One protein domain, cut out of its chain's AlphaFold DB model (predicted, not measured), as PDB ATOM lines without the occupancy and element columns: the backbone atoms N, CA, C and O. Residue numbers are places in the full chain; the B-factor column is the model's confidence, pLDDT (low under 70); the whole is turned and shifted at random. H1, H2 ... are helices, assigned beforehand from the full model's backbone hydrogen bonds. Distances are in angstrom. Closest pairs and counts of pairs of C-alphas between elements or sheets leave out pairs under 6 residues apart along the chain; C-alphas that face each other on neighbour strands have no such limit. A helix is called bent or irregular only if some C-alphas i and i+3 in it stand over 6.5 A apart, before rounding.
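This is residues 484 to 527 and 539 to 630 of the 677 residues of an uncharacterized protein of Caenorhabditis japonica (UniProt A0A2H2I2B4). Look for a long rod of three helices side by side in one row: H4 is in the middle, H1 runs along one side of it, and H3 folds back into H4 as a hairpin on the other side. The short helix H2 comes before H3 on that same side, near the later part of H4 but touching no helix. You are reading 136 printed residues with four named helices, in the order H1, H2, H3, H4, and no named strand; the class is all helix. The whole is loose, with a radius of gyration of the C-alphas of 20.7 A, and spans 70 by 27 by 22 A.

Find C-alpha 484 at (230.226, 113.173, 196.318); from there H1, residues 484 to 525, runs 61.5 A to C-alpha 525 at (211.440, 171.289, 189.355). Past the cut, look at residues 539 to 550, which form H2, 16.7 A from first to last C-alpha. Next comes H3, residues 555 to 583, 42.4 A long. Then follow H4, residues 589 to 627, over 58.4 A to C-alpha 627 at (221.537, 172.302, 188.593). You will find no bent helix among the four.

Begin with H1, which touches H4; their closest C-alphas are those of Phe 504 and Ile 608, 5.4 A apart. The two run the same way at a shallow tilt of 19 degrees. Go on to H2, which is close to H4 but not clearly touching it: the closest C-alphas, of Leu 549 and Arg 617, are 7.8 A apart. H2 and H4 run opposite ways at a shallow tilt of 13 degrees. Now look at H3 and H4, a helical hairpin: they touch, with the C-alphas of Met 578 and Ala 595 closest at 5.1 A, and run opposite ways at a shallow tilt of 22 degrees. H1 stays apart from both H2 and H3, and H2 is apart from H3. In the backbone, each O i to N i+4 pair of H1, H2 and H3 is within hydrogen-bond range; in H4 it is 34 of 35.

Measure the rod from Asn 586 to Asp 630, whose C-alphas are the two farthest apart, at 70.3 A. Residues 528 to 538 are not printed, and C-alphas 527 and 539 are 25.2 A apart across this cut, which falls in the link from H1 to H2. The links from H2 to H3 and from H3 to H4 are tight. Read the B-factor column for the model's confidence: the mean pLDDT of the printed part is 73.1, and 47 residues are under 70, among them residues 512 to 527, 539 to 555 and 620 to 630.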
ATOM      1  N   ARG A 484     230.389 112.118 195.297       73.88
ATOM      2  CA  ARG A 484     230.226 113.173 196.318       73.88
ATOM      3  C   ARG A 484     230.820 114.510 195.881       73.88
ATOM      4  O   ARG A 484     230.141 115.528 195.978       73.88
ATOM      5  N   ASN A 485     232.027 114.508 195.318       71.81
ATOM      6  CA  ASN A 485     232.667 115.720 194.804       71.81
ATOM      7  C   ASN A 485     231.846 116.354 193.676       71.81
ATOM      8  O   ASN A 485     231.691 117.573 193.634       71.81
ATOM      9  N   SER A 486     231.255 115.545 192.790       70.38
ATOM     10  CA  SER A 486     230.370 116.065 191.745       70.38
ATOM     11  C   SER A 486     229.066 116.650 192.297       70.38
ATOM     12  O   SER A 486     228.568 117.621 191.730       70.38
ATOM     13  N   ILE A 487     228.511 116.076 193.369       71.81
ATOM     14  CA  ILE A 487     227.309 116.597 194.038       71.81
ATOM     15  C   ILE A 487     227.623 117.933 194.720       71.81
ATOM     16  O   ILE A 487     226.912 118.910 194.496       71.81
ATOM     17  N   ASN A 488     228.719 118.002 195.480       75.62
ATOM     18  CA  ASN A 488     229.140 119.225 196.167       75.62
ATOM     19  C   ASN A 488     229.483 120.346 195.176       75.62
ATOM     20  O   ASN A 488     229.065 121.481 195.374       75.62
ATOM     21  N   TYR A 489     230.157 120.029 194.066       74.69
ATOM     22  CA  TYR A 489     230.448 121.007 193.014       74.69
ATOM     23  C   TYR A 489     229.169 121.646 192.449       74.69
ATOM     24  O   TYR A 489     229.082 122.868 192.324       74.69
ATOM     25  N   ASN A 490     228.154 120.831 192.144       77.62
ATOM     26  CA  ASN A 490     226.877 121.327 191.634       77.62
ATOM     27  C   ASN A 490     226.104 122.119 192.700       77.62
ATOM     28  O   ASN A 490     225.504 123.142 192.375       77.62
ATOM     29  N   LYS A 491     226.155 121.688 193.969       80.38
ATOM     30  CA  LYS A 491     225.557 122.416 195.096       80.38
ATOM     31  C   LYS A 491     226.156 123.822 195.228       80.38
ATOM     32  O   LYS A 491     225.403 124.788 195.225       80.38
ATOM     33  N   ASN A 492     227.484 123.936 195.234       82.12
ATOM     34  CA  ASN A 492     228.183 125.217 195.375       82.12
ATOM     35  C   ASN A 492     227.906 126.158 194.190       82.12
ATOM     36  O   ASN A 492     227.720 127.360 194.367       82.12
ATOM     37  N   LYS A 493     227.840 125.621 192.964       82.94
ATOM     38  CA  LYS A 493     227.484 126.406 191.772       82.94
ATOM     39  C   LYS A 493     226.041 126.918 191.825       82.94
ATOM     40  O   LYS A 493     225.808 128.077 191.505       82.94
ATOM     41  N   LYS A 494     225.100 126.088 192.279       81.38
ATOM     42  CA  LYS A 494     223.698 126.481 192.475       81.38
ATOM     43  C   LYS A 494     223.544 127.536 193.575       81.38
ATOM     44  O   LYS A 494     222.736 128.445 193.441       81.38
ATOM     45  N   GLU A 495     224.328 127.442 194.643       86.12
ATOM     46  CA  GLU A 495     224.358 128.449 195.706       86.12
ATOM     47  C   GLU A 495     224.903 129.794 195.203       86.12
ATOM     48  O   GLU A 495     224.291 130.833 195.447       86.12
ATOM     49  N   LYS A 496     225.977 129.777 194.397       88.88
ATOM     50  CA  LYS A 496     226.481 130.983 193.717       88.88
ATOM     51  C   LYS A 496     225.422 131.609 192.798       88.88
ATOM     52  O   LYS A 496     225.262 132.823 192.807       88.88
ATOM     53  N   GLU A 497     224.686 130.797 192.039       84.50
ATOM     54  CA  GLU A 497     223.582 131.260 191.184       84.50
ATOM     55  C   GLU A 497     222.480 131.952 192.003       84.50
ATOM     56  O   GLU A 497     222.070 133.055 191.658       84.50
ATOM     57  N   ILE A 498     222.062 131.366 193.132       84.75
ATOM     58  CA  ILE A 498     221.053 131.959 194.028       84.75
ATOM     59  C   ILE A 498     221.519 133.309 194.585       84.75
ATOM     60  O   ILE A 498     220.731 134.254 194.628       84.75
ATOM     61  N   ASN A 499     222.782 133.417 195.001       87.38
ATOM     62  CA  ASN A 499     223.320 134.667 195.538       87.38
ATOM     63  C   ASN A 499     223.367 135.764 194.465       87.38
ATOM     64  O   ASN A 499     222.876 136.863 194.706       87.38
ATOM     65  N   LEU A 500     223.830 135.437 193.255       86.69
ATOM     66  CA  LEU A 500     223.824 136.377 192.131       86.69
ATOM     67  C   LEU A 500     222.403 136.795 191.722       86.69
ATOM     68  O   LEU A 500     222.180 137.952 191.386       86.69
ATOM     69  N   MET A 501     221.411 135.901 191.789       83.25
ATOM     70  CA  MET A 501     220.012 136.274 191.538       83.25
ATOM     71  C   MET A 501     219.485 137.290 192.560       83.25
ATOM     72  O   MET A 501     218.737 138.193 192.188       83.25
ATOM     73  N   LYS A 502     219.872 137.157 193.836       86.88
ATOM     74  CA  LYS A 502     219.512 138.127 194.882       86.88
ATOM     75  C   LYS A 502     220.173 139.484 194.633       86.88
ATOM     76  O   LYS A 502     219.491 140.500 194.726       86.88
ATOM     77  N   ASP A 503     221.457 139.494 194.274       80.81
ATOM     78  CA  ASP A 503     222.183 140.727 193.946       80.81
ATOM     79  C   ASP A 503     221.580 141.433 192.723       80.81
ATOM     80  O   ASP A 503     221.323 142.633 192.782       80.81
ATOM     81  N   PHE A 504     221.262 140.690 191.657       84.31
ATOM     82  CA  PHE A 504     220.580 141.228 190.477       84.31
ATOM     83  C   PHE A 504     219.227 141.862 190.834       84.31
ATOM     84  O   PHE A 504     218.946 142.985 190.425       84.31
ATOM     85  N   ALA A 505     218.398 141.179 191.632       77.38
ATOM     86  CA  ALA A 505     217.091 141.699 192.034       77.38
ATOM     87  C   ALA A 505     217.203 142.985 192.874       77.38
ATOM     88  O   ALA A 505     216.435 143.927 192.658       77.38
ATOM     89  N   ARG A 506     218.174 143.042 193.799       87.00
ATOM     90  CA  ARG A 506     218.460 144.242 194.597       87.00
ATOM     91  C   ARG A 506     218.872 145.409 193.697       87.00
ATOM     92  O   ARG A 506     218.235 146.455 193.748       87.00
ATOM     93  N   LEU A 507     219.873 145.208 192.838       76.00
ATOM     94  CA  LEU A 507     220.407 146.256 191.960       76.00
ATOM     95  C   LEU A 507     219.377 146.753 190.943       76.00
ATOM     96  O   LEU A 507     219.287 147.950 190.692       76.00
ATOM     97  N   ASN A 508     218.550 145.861 190.392       74.75
ATOM     98  CA  ASN A 508     217.482 146.265 189.477       74.75
ATOM     99  C   ASN A 508     216.449 147.150 190.191       74.75
ATOM    100  O   ASN A 508     215.999 148.154 189.646       74.75
ATOM    101  N   THR A 509     216.122 146.811 191.441       74.12
ATOM    102  CA  THR A 509     215.226 147.617 192.279       74.12
ATOM    103  C   THR A 509     215.849 148.979 192.597       74.12
ATOM    104  O   THR A 509     215.171 149.998 192.493       74.12
ATOM    105  N   GLU A 510     217.135 149.032 192.952       75.38
ATOM    106  CA  GLU A 510     217.876 150.284 193.179       75.38
ATOM    107  C   GLU A 510     217.868 151.183 191.936       75.38
ATOM    108  O   GLU A 510     217.467 152.344 192.036       75.38
ATOM    109  N   LYS A 511     218.185 150.632 190.757       78.75
ATOM    110  CA  LYS A 511     218.122 151.347 189.475       78.75
ATOM    111  C   LYS A 511     216.720 151.905 189.196       78.75
ATOM    112  O   LYS A 511     216.581 153.082 188.874       78.75
ATOM    113  N   GLU A 512     215.669 151.091 189.331       65.62
ATOM    114  CA  GLU A 512     214.280 151.537 189.124       65.62
ATOM    115  C   GLU A 512     213.885 152.673 190.076       65.62
ATOM    116  O   GLU A 512     213.124 153.571 189.716       65.62
ATOM    117  N   ASN A 513     214.390 152.634 191.306       67.88
ATOM    118  CA  ASN A 513     214.115 153.646 192.312       67.88
ATOM    119  C   ASN A 513     214.852 154.956 192.034       67.88
ATOM    120  O   ASN A 513     214.246 156.014 192.181       67.88
ATOM    121  N   MET A 514     216.108 154.879 191.595       63.47
ATOM    122  CA  MET A 514     216.889 156.036 191.160       63.47
ATOM    123  C   MET A 514     216.243 156.691 189.934       63.47
ATOM    124  O   MET A 514     216.008 157.894 189.934       63.47
ATOM    125  N   ALA A 515     215.816 155.895 188.947       59.34
ATOM    126  CA  ALA A 515     215.070 156.396 187.793       59.34
ATOM    127  C   ALA A 515     213.755 157.093 188.201       59.34
ATOM    128  O   ALA A 515     213.435 158.166 187.694       59.34
ATOM    129  N   LYS A 516     212.999 156.528 189.156       57.19
ATOM    130  CA  LYS A 516     211.789 157.171 189.705       57.19
ATOM    131  C   LYS A 516     212.102 158.475 190.446       57.19
ATOM    132  O   LYS A 516     211.345 159.427 190.283       57.19
ATOM    133  N   SER A 517     213.182 158.517 191.234       59.78
ATOM    134  CA  SER A 517     213.658 159.725 191.932       59.78
ATOM    135  C   SER A 517     213.971 160.840 190.940       59.78
ATOM    136  O   SER A 517     213.427 161.932 191.050       59.78
ATOM    137  N   LEU A 518     214.744 160.521 189.901       58.44
ATOM    138  CA  LEU A 518     215.072 161.419 188.796       58.44
ATOM    139  C   LEU A 518     213.827 162.000 188.120       58.44
ATOM    140  O   LEU A 518     213.719 163.213 187.956       58.44
ATOM    141  N   ILE A 519     212.859 161.143 187.779       53.97
ATOM    142  CA  ILE A 519     211.590 161.569 187.174       53.97
ATOM    143  C   ILE A 519     210.807 162.476 188.136       53.97
ATOM    144  O   ILE A 519     210.296 163.511 187.720       53.97
ATOM    145  N   LEU A 520     210.726 162.130 189.424       52.34
ATOM    146  CA  LEU A 520     210.052 162.940 190.446       52.34
ATOM    147  C   LEU A 520     210.743 164.290 190.678       52.34
ATOM    148  O   LEU A 520     210.059 165.300 190.817       52.34
ATOM    149  N   SER A 521     212.075 164.324 190.684       53.88
ATOM    150  CA  SER A 521     212.866 165.549 190.808       53.88
ATOM    151  C   SER A 521     212.639 166.464 189.606       53.88
ATOM    152  O   SER A 521     212.331 167.641 189.779       53.88
ATOM    153  N   ALA A 522     212.661 165.915 188.388       52.47
ATOM    154  CA  ALA A 522     212.317 166.658 187.176       52.47
ATOM    155  C   ALA A 522     210.861 167.187 187.205       52.47
ATOM    156  O   ALA A 522     210.598 168.337 186.846       52.47
ATOM    157  N   LEU A 523     209.906 166.388 187.699       46.84
ATOM    158  CA  LEU A 523     208.496 166.783 187.857       46.84
ATOM    159  C   LEU A 523     208.265 167.844 188.949       46.84
ATOM    160  O   LEU A 523     207.345 168.649 188.833       46.84
ATOM    161  N   ASN A 524     209.064 167.853 190.016       47.31
ATOM    162  CA  ASN A 524     208.976 168.871 191.065       47.31
ATOM    163  C   ASN A 524     209.652 170.181 190.642       47.31
ATOM    164  O   ASN A 524     209.134 171.255 190.947       47.31
ATOM    165  N   ASN A 525     210.746 170.109 189.879       49.25
ATOM    166  CA  ASN A 525     211.440 171.289 189.355       49.25
ATOM    167  C   ASN A 525     210.588 172.062 188.331       49.25
ATOM    168  O   ASN A 525     210.659 173.283 188.281       49.25
ATOM    169  N   THR A 526     209.690 171.392 187.600       45.44
ATOM    170  CA  THR A 526     208.719 172.059 186.705       45.44
ATOM    171  C   THR A 526     207.558 172.753 187.432       45.44
ATOM    172  O   THR A 526     206.835 173.530 186.810       45.44
ATOM    173  N   LYS A 527     207.365 172.514 188.740       38.78
ATOM    174  CA  LYS A 527     206.288 173.125 189.544       38.78
ATOM    175  C   LYS A 527     206.710 174.365 190.338       38.78
ATOM    176  O   LYS A 527     205.836 175.132 190.725       38.78
ATOM    177  N   SER A 539     229.632 178.544 181.540       46.19
ATOM    178  CA  SER A 539     229.289 177.697 180.369       46.19
ATOM    179  C   SER A 539     230.278 176.545 180.126       46.19
ATOM    180  O   SER A 539     229.872 175.435 179.807       46.19
ATOM    181  N   SER A 540     231.572 176.778 180.370       52.16
ATOM    182  CA  SER A 540     232.635 175.779 180.210       52.16
ATOM    183  C   SER A 540     232.535 174.580 181.159       52.16
ATOM    184  O   SER A 540     233.070 173.518 180.861       52.16
ATOM    185  N   GLU A 541     231.907 174.745 182.324       50.75
ATOM    186  CA  GLU A 541     231.747 173.673 183.312       50.75
ATOM    187  C   GLU A 541     230.579 172.750 182.942       50.75
ATOM    188  O   GLU A 541     230.652 171.547 183.176       50.75
ATOM    189  N   ILE A 542     229.540 173.291 182.299       49.66
ATOM    190  CA  ILE A 542     228.392 172.513 181.812       49.66
ATOM    191  C   ILE A 542     228.781 171.728 180.554       49.66
ATOM    192  O   ILE A 542     228.516 170.527 180.489       49.66
ATOM    193  N   ASP A 543     229.502 172.363 179.623       52.41
ATOM    194  CA  ASP A 543     230.079 171.691 178.453       52.41
ATOM    195  C   ASP A 543     230.985 170.519 178.873       52.41
ATOM    196  O   ASP A 543     230.902 169.431 178.304       52.41
ATOM    197  N   ALA A 544     231.791 170.684 179.931       57.28
ATOM    198  CA  ALA A 544     232.626 169.610 180.474       57.28
ATOM    199  C   ALA A 544     231.804 168.446 181.065       57.28
ATOM    200  O   ALA A 544     232.172 167.284 180.895       57.28
ATOM    201  N   MET A 545     230.678 168.728 181.729       56.00
ATOM    202  CA  MET A 545     229.791 167.699 182.294       56.00
ATOM    203  C   MET A 545     229.002 166.937 181.218       56.00
ATOM    204  O   MET A 545     228.800 165.728 181.349       56.00
ATOM    205  N   LEU A 546     228.575 167.619 180.151       54.88
ATOM    206  CA  LEU A 546     227.947 166.990 178.983       54.88
ATOM    207  C   LEU A 546     228.956 166.129 178.218       54.88
ATOM    208  O   LEU A 546     228.671 164.975 177.899       54.88
ATOM    209  N   GLN A 547     230.178 166.630 178.044       57.03
ATOM    210  CA  GLN A 547     231.268 165.864 177.451       57.03
ATOM    211  C   GLN A 547     231.674 164.652 178.316       57.03
ATOM    212  O   GLN A 547     232.020 163.599 177.789       57.03
ATOM    213  N   GLU A 548     231.562 164.717 179.649       57.25
ATOM    214  CA  GLU A 548     231.742 163.545 180.524       57.25
ATOM    215  C   GLU A 548     230.693 162.438 180.309       57.25
ATOM    216  O   GLU A 548     230.994 161.263 180.565       57.25
ATOM    217  N   LEU A 549     229.486 162.794 179.856       55.47
ATOM    218  CA  LEU A 549     228.405 161.859 179.538       55.47
ATOM    219  C   LEU A 549     228.491 161.301 178.112       55.47
ATOM    220  O   LEU A 549     228.131 160.139 177.922       55.47
ATOM    221  N   GLU A 550     228.969 162.090 177.146       53.44
ATOM    222  CA  GLU A 550     229.103 161.686 175.736       53.44
ATOM    223  C   GLU A 550     230.444 160.988 175.428       53.44
ATOM    224  O   GLU A 550     230.449 159.946 174.774       53.44
ATOM    225  N   ASP A 551     231.574 161.478 175.958       47.34
ATOM    226  CA  ASP A 551     232.931 160.981 175.639       47.34
ATOM    227  C   ASP A 551     233.499 160.002 176.692       47.34
ATOM    228  O   ASP A 551     234.686 159.626 176.682       47.34
ATOM    229  N   GLY A 552     232.682 159.596 177.667       49.91
ATOM    230  CA  GLY A 552     233.119 158.731 178.764       49.91
ATOM    231  C   GLY A 552     234.282 159.329 179.565       49.91
ATOM    232  O   GLY A 552     235.120 158.585 180.059       49.91
ATOM    233  N   GLY A 553     234.388 160.657 179.692       47.78
ATOM    234  CA  GLY A 553     235.512 161.354 180.350       47.78
ATOM    235  C   GLY A 553     235.805 160.926 181.799       47.78
ATOM    236  O   GLY A 553     236.883 161.188 182.328       47.78
ATOM    237  N   ASN A 554     234.888 160.191 182.426       58.19
ATOM    238  CA  ASN A 554     235.005 159.696 183.786       58.19
ATOM    239  C   ASN A 554     235.594 158.268 183.846       58.19
ATOM    240  O   ASN A 554     235.055 157.321 183.265       58.19
ATOM    241  N   SER A 555     236.676 158.101 184.613       65.94
ATOM    242  CA  SER A 555     237.409 156.834 184.764       65.94
ATOM    243  C   SER A 555     236.535 155.658 185.221       65.94
ATOM    244  O   SER A 555     236.788 154.519 184.819       65.94
ATOM    245  N   THR A 556     235.480 155.911 186.002       72.88
ATOM    246  CA  THR A 556     234.582 154.877 186.535       72.88
ATOM    247  C   THR A 556     233.676 154.282 185.455       72.88
ATOM    248  O   THR A 556     233.582 153.060 185.360       72.88
ATOM    249  N   LEU A 557     233.064 155.111 184.596       72.56
ATOM    250  CA  LEU A 557     232.188 154.619 183.519       72.56
ATOM    251  C   LEU A 557     232.978 153.833 182.471       72.56
ATOM    252  O   LEU A 557     232.576 152.724 182.138       72.56
ATOM    253  N   ARG A 558     234.156 154.325 182.056       72.62
ATOM    254  CA  ARG A 558     235.057 153.581 181.153       72.62
ATOM    255  C   ARG A 558     235.473 152.228 181.728       72.62
ATOM    256  O   ARG A 558     235.553 151.239 181.005       72.62
ATOM    257  N   THR A 559     235.738 152.170 183.034       80.12
ATOM    258  CA  THR A 559     236.099 150.914 183.709       80.12
ATOM    259  C   THR A 559     234.931 149.927 183.705       80.12
ATOM    260  O   THR A 559     235.137 148.744 183.436       80.12
ATOM    261  N   LEU A 560     233.710 150.406 183.967       81.19
ATOM    262  CA  LEU A 560     232.496 149.586 183.946       81.19
ATOM    263  C   LEU A 560     232.129 149.122 182.534       81.19
ATOM    264  O   LEU A 560     231.697 147.986 182.369       81.19
ATOM    265  N   GLU A 561     232.331 149.962 181.523       81.44
ATOM    266  CA  GLU A 561     232.085 149.635 180.117       81.44
ATOM    267  C   GLU A 561     233.066 148.567 179.606       81.44
ATOM    268  O   GLU A 561     232.662 147.570 179.002       81.44
ATOM    269  N   GLU A 562     234.352 148.687 179.949       86.25
ATOM    270  CA  GLU A 562     235.354 147.663 179.642       86.25
ATOM    271  C   GLU A 562     235.097 146.350 180.405       86.25
ATOM    272  O   GLU A 562     235.310 145.258 179.868       86.25
ATOM    273  N   GLU A 563     234.621 146.415 181.654       87.81
ATOM    274  CA  GLU A 563     234.201 145.219 182.392       87.81
ATOM    275  C   GLU A 563     232.956 144.577 181.766       87.81
ATOM    276  O   GLU A 563     232.914 143.353 181.616       87.81
ATOM    277  N   LEU A 564     231.977 145.375 181.334       87.25
ATOM    278  CA  LEU A 564     230.772 144.896 180.661       87.25
ATOM    279  C   LEU A 564     231.121 144.146 179.370       87.25
ATOM    280  O   LEU A 564     230.643 143.024 179.176       87.25
ATOM    281  N   ARG A 565     232.028 144.698 178.552       87.75
ATOM    282  CA  ARG A 565     232.535 144.057 177.327       87.75
ATOM    283  C   ARG A 565     233.186 142.701 177.614       87.75
ATOM    284  O   ARG A 565     232.850 141.702 176.978       87.75
ATOM    285  N   LYS A 566     234.040 142.624 178.642       90.94
ATOM    286  CA  LYS A 566     234.674 141.362 179.079       90.94
ATOM    287  C   LYS A 566     233.653 140.322 179.540       90.94
ATOM    288  O   LYS A 566     233.802 139.133 179.255       90.94
ATOM    289  N   ARG A 567     232.612 140.741 180.266       91.00
ATOM    290  CA  ARG A 567     231.536 139.838 180.715       91.00
ATOM    291  C   ARG A 567     230.683 139.348 179.552       91.00
ATOM    292  O   ARG A 567     230.257 138.195 179.574       91.00
ATOM    293  N   GLU A 568     230.462 140.186 178.546       90.69
ATOM    294  CA  GLU A 568     229.739 139.817 177.331       90.69
ATOM    295  C   GLU A 568     230.504 138.761 176.515       90.69
ATOM    296  O   GLU A 568     229.924 137.751 176.107       90.69
ATOM    297  N   GLU A 569     231.814 138.943 176.329       91.62
ATOM    298  CA  GLU A 569     232.688 137.957 175.678       91.62
ATOM    299  C   GLU A 569     232.696 136.628 176.440       91.62
ATOM    300  O   GLU A 569     232.442 135.573 175.854       91.62
ATOM    301  N   HIS A 570     232.862 136.669 177.765       91.06
ATOM    302  CA  HIS A 570     232.813 135.463 178.590       91.06
ATOM    303  C   HIS A 570     231.453 134.749 178.517       91.06
ATOM    304  O   HIS A 570     231.379 133.519 178.466       91.06
ATOM    305  N   LEU A 571     230.347 135.499 178.473       91.56
ATOM    306  CA  LEU A 571     229.016 134.926 178.299       91.56
ATOM    307  C   LEU A 571     228.892 134.205 176.947       91.56
ATOM    308  O   LEU A 571     228.349 133.097 176.906       91.56
ATOM    309  N   LYS A 572     229.432 134.780 175.863       91.44
ATOM    310  CA  LYS A 572     229.469 134.140 174.534       91.44
ATOM    311  C   LYS A 572     230.264 132.831 174.567       91.44
ATOM    312  O   LYS A 572     229.768 131.812 174.080       91.44
ATOM    313  N   GLU A 573     231.432 132.817 175.208       91.88
ATOM    314  CA  GLU A 573     232.252 131.607 175.379       91.88
ATOM    315  C   GLU A 573     231.508 130.499 176.136       91.88
ATOM    316  O   GLU A 573     231.476 129.345 175.704       91.88
ATOM    317  N   VAL A 574     230.868 130.841 177.256       89.31
ATOM    318  CA  VAL A 574     230.162 129.866 178.098       89.31
ATOM    319  C   VAL A 574     228.886 129.353 177.426       89.31
ATOM    320  O   VAL A 574     228.531 128.182 177.588       89.31
ATOM    321  N   ILE A 575     228.193 130.191 176.647       88.62
ATOM    322  CA  ILE A 575     227.064 129.753 175.818       88.62
ATOM    323  C   ILE A 575     227.544 128.733 174.781       88.62
ATOM    324  O   ILE A 575     226.907 127.687 174.652       88.62
ATOM    325  N   ASN A 576     228.678 128.989 174.117       88.25
ATOM    326  CA  ASN A 576     229.264 128.077 173.135       88.25
ATOM    327  C   ASN A 576     229.737 126.744 173.758       88.25
ATOM    328  O   ASN A 576     229.532 125.661 173.204       88.25
ATOM    329  N   ASP A 577     230.324 126.792 174.956       84.75
ATOM    330  CA  ASP A 577     230.671 125.594 175.730       84.75
ATOM    331  C   ASP A 577     229.420 124.779 176.106       84.75
ATOM    332  O   ASP A 577     229.413 123.546 176.019       84.75
ATOM    333  N   MET A 578     228.330 125.458 176.482       87.56
ATOM    334  CA  MET A 578     227.062 124.811 176.813       87.56
ATOM    335  C   MET A 578     226.434 124.140 175.592       87.56
ATOM    336  O   MET A 578     226.068 122.968 175.697       87.56
ATOM    337  N   THR A 579     226.355 124.817 174.444       84.25
ATOM    338  CA  THR A 579     225.832 124.238 173.194       84.25
ATOM    339  C   THR A 579     226.670 123.052 172.731       84.25
ATOM    340  O   THR A 579     226.110 122.012 172.385       84.25
ATOM    341  N   THR A 580     227.998 123.129 172.824       83.62
ATOM    342  CA  THR A 580     228.894 122.014 172.466       83.62
ATOM    343  C   THR A 580     228.664 120.794 173.370       83.62
ATOM    344  O   THR A 580     228.583 119.651 172.912       83.62
ATOM    345  N   LYS A 581     228.491 121.014 174.679       83.00
ATOM    346  CA  LYS A 581     228.270 119.941 175.663       83.00
ATOM    347  C   LYS A 581     226.859 119.362 175.631       83.00
ATOM    348  O   LYS A 581     226.684 118.203 176.007       83.00
ATOM    349  N   THR A 582     225.848 120.128 175.226       77.25
ATOM    350  CA  THR A 582     224.468 119.629 175.111       77.25
ATOM    351  C   THR A 582     224.234 118.846 173.826       77.25
ATOM    352  O   THR A 582     223.560 117.815 173.893       77.25
ATOM    353  N   THR A 583     224.842 119.268 172.714       79.38
ATOM    354  CA  THR A 583     224.751 118.613 171.394       79.38
ATOM    355  C   THR A 583     225.538 117.303 171.308       79.38
ATOM    356  O   THR A 583     225.089 116.359 170.663       79.38
ATOM    357  N   ASN A 584     226.670 117.180 172.008       78.81
ATOM    358  CA  ASN A 584     227.433 115.934 172.026       78.81
ATOM    359  C   ASN A 584     226.734 114.849 172.878       78.81
ATOM    360  O   ASN A 584     226.672 114.938 174.113       78.81
ATOM    361  N   ALA A 585     226.241 113.798 172.211       67.25
ATOM    362  CA  ALA A 585     225.547 112.658 172.817       67.25
ATOM    363  C   ALA A 585     226.398 111.902 173.858       67.25
ATOM    364  O   ALA A 585     225.856 111.398 174.840       67.25
ATOM    365  N   ASN A 586     227.728 111.916 173.709       70.25
ATOM    366  CA  ASN A 586     228.668 111.238 174.608       70.25
ATOM    367  C   ASN A 586     229.004 112.058 175.871       70.25
ATOM    368  O   ASN A 586     229.786 111.622 176.719       70.25
ATOM    369  N   THR A 587     228.420 113.250 176.036       71.69
ATOM    370  CA  THR A 587     228.650 114.084 177.221       71.69
ATOM    371  C   THR A 587     227.798 113.617 178.399       71.69
ATOM    372  O   THR A 587     226.570 113.697 178.380       71.69
ATOM    373  N   TYR A 588     228.458 113.191 179.478       72.00
ATOM    374  CA  TYR A 588     227.803 112.724 180.702       72.00
ATOM    375  C   TYR A 588     226.905 113.801 181.348       72.00
ATOM    376  O   TYR A 588     227.252 114.985 181.366       72.00
ATOM    377  N   GLY A 589     225.785 113.392 181.959       69.94
ATOM    378  CA  GLY A 589     224.770 114.308 182.511       69.94
ATOM    379  C   GLY A 589     225.304 115.316 183.540       69.94
ATOM    380  O   GLY A 589     224.885 116.474 183.554       69.94
ATOM    381  N   SER A 590     226.305 114.935 184.340       70.69
ATOM    382  CA  SER A 590     226.956 115.858 185.281       70.69
ATOM    383  C   SER A 590     227.708 116.994 184.576       70.69
ATOM    384  O   SER A 590     227.690 118.119 185.061       70.69
ATOM    385  N   ARG A 591     228.320 116.746 183.409       74.75
ATOM    386  CA  ARG A 591     229.016 117.779 182.624       74.75
ATOM    387  C   ARG A 591     228.032 118.750 181.969       74.75
ATOM    388  O   ARG A 591     228.301 119.947 181.972       74.75
ATOM    389  N   LYS A 592     226.878 118.255 181.504       79.19
ATOM    390  CA  LYS A 592     225.773 119.093 181.000       79.19
ATOM    391  C   LYS A 592     225.219 120.010 182.099       79.19
ATOM    392  O   LYS A 592     225.079 121.209 181.889       79.19
ATOM    393  N   SER A 593     225.007 119.474 183.306       79.06
ATOM    394  CA  SER A 593     224.564 120.255 184.474       79.06
ATOM    395  C   SER A 593     225.574 121.336 184.891       79.06
ATOM    396  O   SER A 593     225.175 122.460 185.186       79.06
ATOM    397  N   ARG A 594     226.883 121.048 184.855       81.94
ATOM    398  CA  ARG A 594     227.924 122.052 185.149       81.94
ATOM    399  C   ARG A 594     227.960 123.179 184.118       81.94
ATOM    400  O   ARG A 594     228.076 124.338 184.502       81.94
ATOM    401  N   ALA A 595     227.840 122.843 182.833       84.31
ATOM    402  CA  ALA A 595     227.792 123.833 181.760       84.31
ATOM    403  C   ALA A 595     226.562 124.749 181.888       84.31
ATOM    404  O   ALA A 595     226.677 125.960 181.722       84.31
ATOM    405  N   LEU A 596     225.411 124.192 182.286       85.06
ATOM    406  CA  LEU A 596     224.194 124.963 182.543       85.06
ATOM    407  C   LEU A 596     224.370 125.981 183.682       85.06
ATOM    408  O   LEU A 596     224.064 127.157 183.495       85.06
ATOM    409  N   HIS A 597     224.897 125.558 184.837       86.62
ATOM    410  CA  HIS A 597     225.132 126.479 185.955       86.62
ATOM    411  C   HIS A 597     226.177 127.546 185.618       86.62
ATOM    412  O   HIS A 597     226.006 128.703 185.987       86.62
ATOM    413  N   ASN A 598     227.237 127.192 184.882       87.62
ATOM    414  CA  ASN A 598     228.214 128.177 184.417       87.62
ATOM    415  C   ASN A 598     227.563 129.230 183.511       87.62
ATOM    416  O   ASN A 598     227.821 130.413 183.704       87.62
ATOM    417  N   ARG A 599     226.678 128.826 182.588       92.06
ATOM    418  CA  ARG A 599     225.935 129.763 181.730       92.06
ATOM    419  C   ARG A 599     225.064 130.714 182.542       92.06
ATOM    420  O   ARG A 599     225.053 131.908 182.272       92.06
ATOM    421  N   ASN A 600     224.326 130.196 183.521       89.25
ATOM    422  CA  ASN A 600     223.446 131.026 184.343       89.25
ATOM    423  C   ASN A 600     224.240 132.011 185.212       89.25
ATOM    424  O   ASN A 600     223.862 133.174 185.298       89.25
ATOM    425  N   ILE A 601     225.369 131.575 185.781       91.31
ATOM    426  CA  ILE A 601     226.291 132.445 186.523       91.31
ATOM    427  C   ILE A 601     226.845 133.547 185.614       91.31
ATOM    428  O   ILE A 601     226.730 134.713 185.968       91.31
ATOM    429  N   ALA A 602     227.376 133.200 184.436       90.31
ATOM    430  CA  ALA A 602     227.925 134.179 183.495       90.31
ATOM    431  C   ALA A 602     226.863 135.193 183.038       90.31
ATOM    432  O   ALA A 602     227.143 136.386 182.954       90.31
ATOM    433  N   LYS A 603     225.619 134.740 182.815       91.12
ATOM    434  CA  LYS A 603     224.502 135.623 182.460       91.12
ATOM    435  C   LYS A 603     224.181 136.607 183.586       91.12
ATOM    436  O   LYS A 603     224.021 137.790 183.320       91.12
ATOM    437  N   LEU A 604     224.088 136.135 184.828       89.69
ATOM    438  CA  LEU A 604     223.800 137.002 185.975       89.69
ATOM    439  C   LEU A 604     224.937 137.993 186.245       89.69
ATOM    440  O   LEU A 604     224.669 139.150 186.536       89.69
ATOM    441  N   GLU A 605     226.194 137.565 186.115       91.88
ATOM    442  CA  GLU A 605     227.357 138.449 186.258       91.88
ATOM    443  C   GLU A 605     227.375 139.548 185.179       91.88
ATOM    444  O   GLU A 605     227.665 140.702 185.497       91.88
ATOM    445  N   TYR A 606     227.011 139.223 183.934       92.19
ATOM    446  CA  TYR A 606     226.826 140.211 182.866       92.19
ATOM    447  C   TYR A 606     225.711 141.214 183.200       92.19
ATOM    448  O   TYR A 606     225.954 142.417 183.197       92.19
ATOM    449  N   GLU A 607     224.516 140.739 183.561       86.81
ATOM    450  CA  GLU A 607     223.372 141.616 183.851       86.81
ATOM    451  C   GLU A 607     223.601 142.508 185.083       86.81
ATOM    452  O   GLU A 607     223.219 143.674 185.081       86.81
ATOM    453  N   ILE A 608     224.275 142.006 186.123       90.25
ATOM    454  CA  ILE A 608     224.679 142.814 187.288       90.25
ATOM    455  C   ILE A 608     225.645 143.929 186.874       90.25
ATOM    456  O   ILE A 608     225.488 145.072 187.297       90.25
ATOM    457  N   THR A 609     226.631 143.610 186.032       86.94
ATOM    458  CA  THR A 609     227.597 144.601 185.529       86.94
ATOM    459  C   THR A 609     226.889 145.662 184.685       86.94
ATOM    460  O   THR A 609     227.152 146.853 184.840       86.94
ATOM    461  N   ARG A 610     225.917 145.243 183.864       86.56
ATOM    462  CA  ARG A 610     225.066 146.138 183.074       86.56
ATOM    463  C   ARG A 610     224.260 147.087 183.962       86.56
ATOM    464  O   ARG A 610     224.235 148.285 183.703       86.56
ATOM    465  N   LEU A 611     223.657 146.571 185.035       82.12
ATOM    466  CA  LEU A 611     222.904 147.378 185.999       82.12
ATOM    467  C   LEU A 611     223.787 148.393 186.729       82.12
ATOM    468  O   LEU A 611     223.354 149.525 186.919       82.12
ATOM    469  N   HIS A 612     225.012 148.029 187.116       84.31
ATOM    470  CA  HIS A 612     225.950 148.986 187.710       84.31
ATOM    471  C   HIS A 612     226.309 150.108 186.734       84.31
ATOM    472  O   HIS A 612     226.265 151.274 187.115       84.31
ATOM    473  N   HIS A 613     226.600 149.768 185.475       84.44
ATOM    474  CA  HIS A 613     226.861 150.755 184.428       84.44
ATOM    475  C   HIS A 613     225.665 151.705 184.225       84.44
ATOM    476  O   HIS A 613     225.820 152.924 184.219       84.44
ATOM    477  N   GLU A 614     224.449 151.160 184.122       76.12
ATOM    478  CA  GLU A 614     223.220 151.950 183.981       76.12
ATOM    479  C   GLU A 614     222.936 152.827 185.217       76.12
ATOM    480  O   GLU A 614     222.497 153.964 185.069       76.12
ATOM    481  N   THR A 615     223.204 152.331 186.428       78.94
ATOM    482  CA  THR A 615     222.999 153.077 187.685       78.94
ATOM    483  C   THR A 615     223.989 154.233 187.816       78.94
ATOM    484  O   THR A 615     223.595 155.338 188.173       78.94
ATOM    485  N   GLU A 616     225.257 154.014 187.465       80.00
ATOM    486  CA  GLU A 616     226.278 155.068 187.444       80.00
ATOM    487  C   GLU A 616     225.928 156.168 186.428       80.00
ATOM    488  O   GLU A 616     226.083 157.357 186.712       80.00
ATOM    489  N   ARG A 617     225.384 155.789 185.263       74.31
ATOM    490  CA  ARG A 617     224.884 156.744 184.264       74.31
ATOM    491  C   ARG A 617     223.703 157.564 184.801       74.31
ATOM    492  O   ARG A 617     223.696 158.782 184.638       74.31
ATOM    493  N   LEU A 618     222.739 156.927 185.475       66.75
ATOM    494  CA  LEU A 618     221.595 157.614 186.094       66.75
ATOM    495  C   LEU A 618     222.025 158.570 187.216       66.75
ATOM    496  O   LEU A 618     221.589 159.715 187.230       66.75
ATOM    497  N   SER A 619     222.927 158.150 188.104       70.50
ATOM    498  CA  SER A 619     223.466 158.989 189.187       70.50
ATOM    499  C   SER A 619     224.065 160.303 188.662       70.50
ATOM    500  O   SER A 619     223.824 161.385 189.198       70.50
ATOM    501  N   LYS A 620     224.783 160.245 187.535       69.38
ATOM    502  CA  LYS A 620     225.332 161.449 186.895       69.38
ATOM    503  C   LYS A 620     224.269 162.346 186.273       69.38
ATOM    504  O   LYS A 620     224.404 163.564 186.339       69.38
ATOM    505  N   MET A 621     223.199 161.768 185.727       62.38
ATOM    506  CA  MET A 621     222.045 162.551 185.278       62.38
ATOM    507  C   MET A 621     221.336 163.239 186.451       62.38
ATOM    508  O   MET A 621     220.895 164.370 186.294       62.38
ATOM    509  N   GLU A 622     221.242 162.607 187.627       60.69
ATOM    510  CA  GLU A 622     220.603 163.214 188.810       60.69
ATOM    511  C   GLU A 622     221.346 164.478 189.245       60.69
ATOM    512  O   GLU A 622     220.712 165.498 189.520       60.69
ATOM    513  N   ASN A 623     222.680 164.453 189.177       59.03
ATOM    514  CA  ASN A 623     223.494 165.642 189.404       59.03
ATOM    515  C   ASN A 623     223.131 166.766 188.422       59.03
ATOM    516  O   ASN A 623     222.907 167.879 188.875       59.03
ATOM    517  N   LEU A 624     222.971 166.497 187.120       56.38
ATOM    518  CA  LEU A 624     222.557 167.523 186.144       56.38
ATOM    519  C   LEU A 624     221.158 168.101 186.415       56.38
ATOM    520  O   LEU A 624     220.959 169.306 186.280       56.38
ATOM    521  N   VAL A 625     220.197 167.275 186.843       52.56
ATOM    522  CA  VAL A 625     218.817 167.715 187.146       52.56
ATOM    523  C   VAL A 625     218.752 168.668 188.341       52.56
ATOM    524  O   VAL A 625     217.873 169.530 188.391       52.56
ATOM    525  N   ILE A 626     219.674 168.543 189.296       51.19
ATOM    526  CA  ILE A 626     219.756 169.422 190.472       51.19
ATOM    527  C   ILE A 626     220.201 170.848 190.088       51.19
ATOM    528  O   ILE A 626     219.813 171.800 190.768       51.19
ATOM    529  N   TYR A 627     220.946 171.016 188.990       50.59
ATOM    530  CA  TYR A 627     221.537 172.302 188.593       50.59
ATOM    531  C   TYR A 627     220.669 173.167 187.666       50.59
ATOM    532  O   TYR A 627     220.947 174.356 187.527       50.59
ATOM    533  N   VAL A 628     219.587 172.638 187.080       50.41
ATOM    534  CA  VAL A 628     218.624 173.435 186.289       50.41
ATOM    535  C   VAL A 628     217.710 174.226 187.240       50.41
ATOM    536  O   VAL A 628     216.546 173.888 187.455       50.41
ATOM    537  N   LYS A 629     218.281 175.251 187.882       44.91
ATOM    538  CA  LYS A 629     217.654 176.095 188.912       44.91
ATOM    539  C   LYS A 629     217.899 177.601 188.689       44.91
ATOM    540  O   LYS A 629     218.066 178.337 189.653       44.91
ATOM    541  N   ASP A 630     217.902 178.082 187.441       43.19
ATOM    542  CA  ASP A 630     217.905 179.532 187.146       43.19
ATOM    543  C   ASP A 630     217.089 179.840 185.857       43.19
ATOM    544  O   ASP A 630     217.073 179.017 184.939       43.19
TER     545      ASP A 630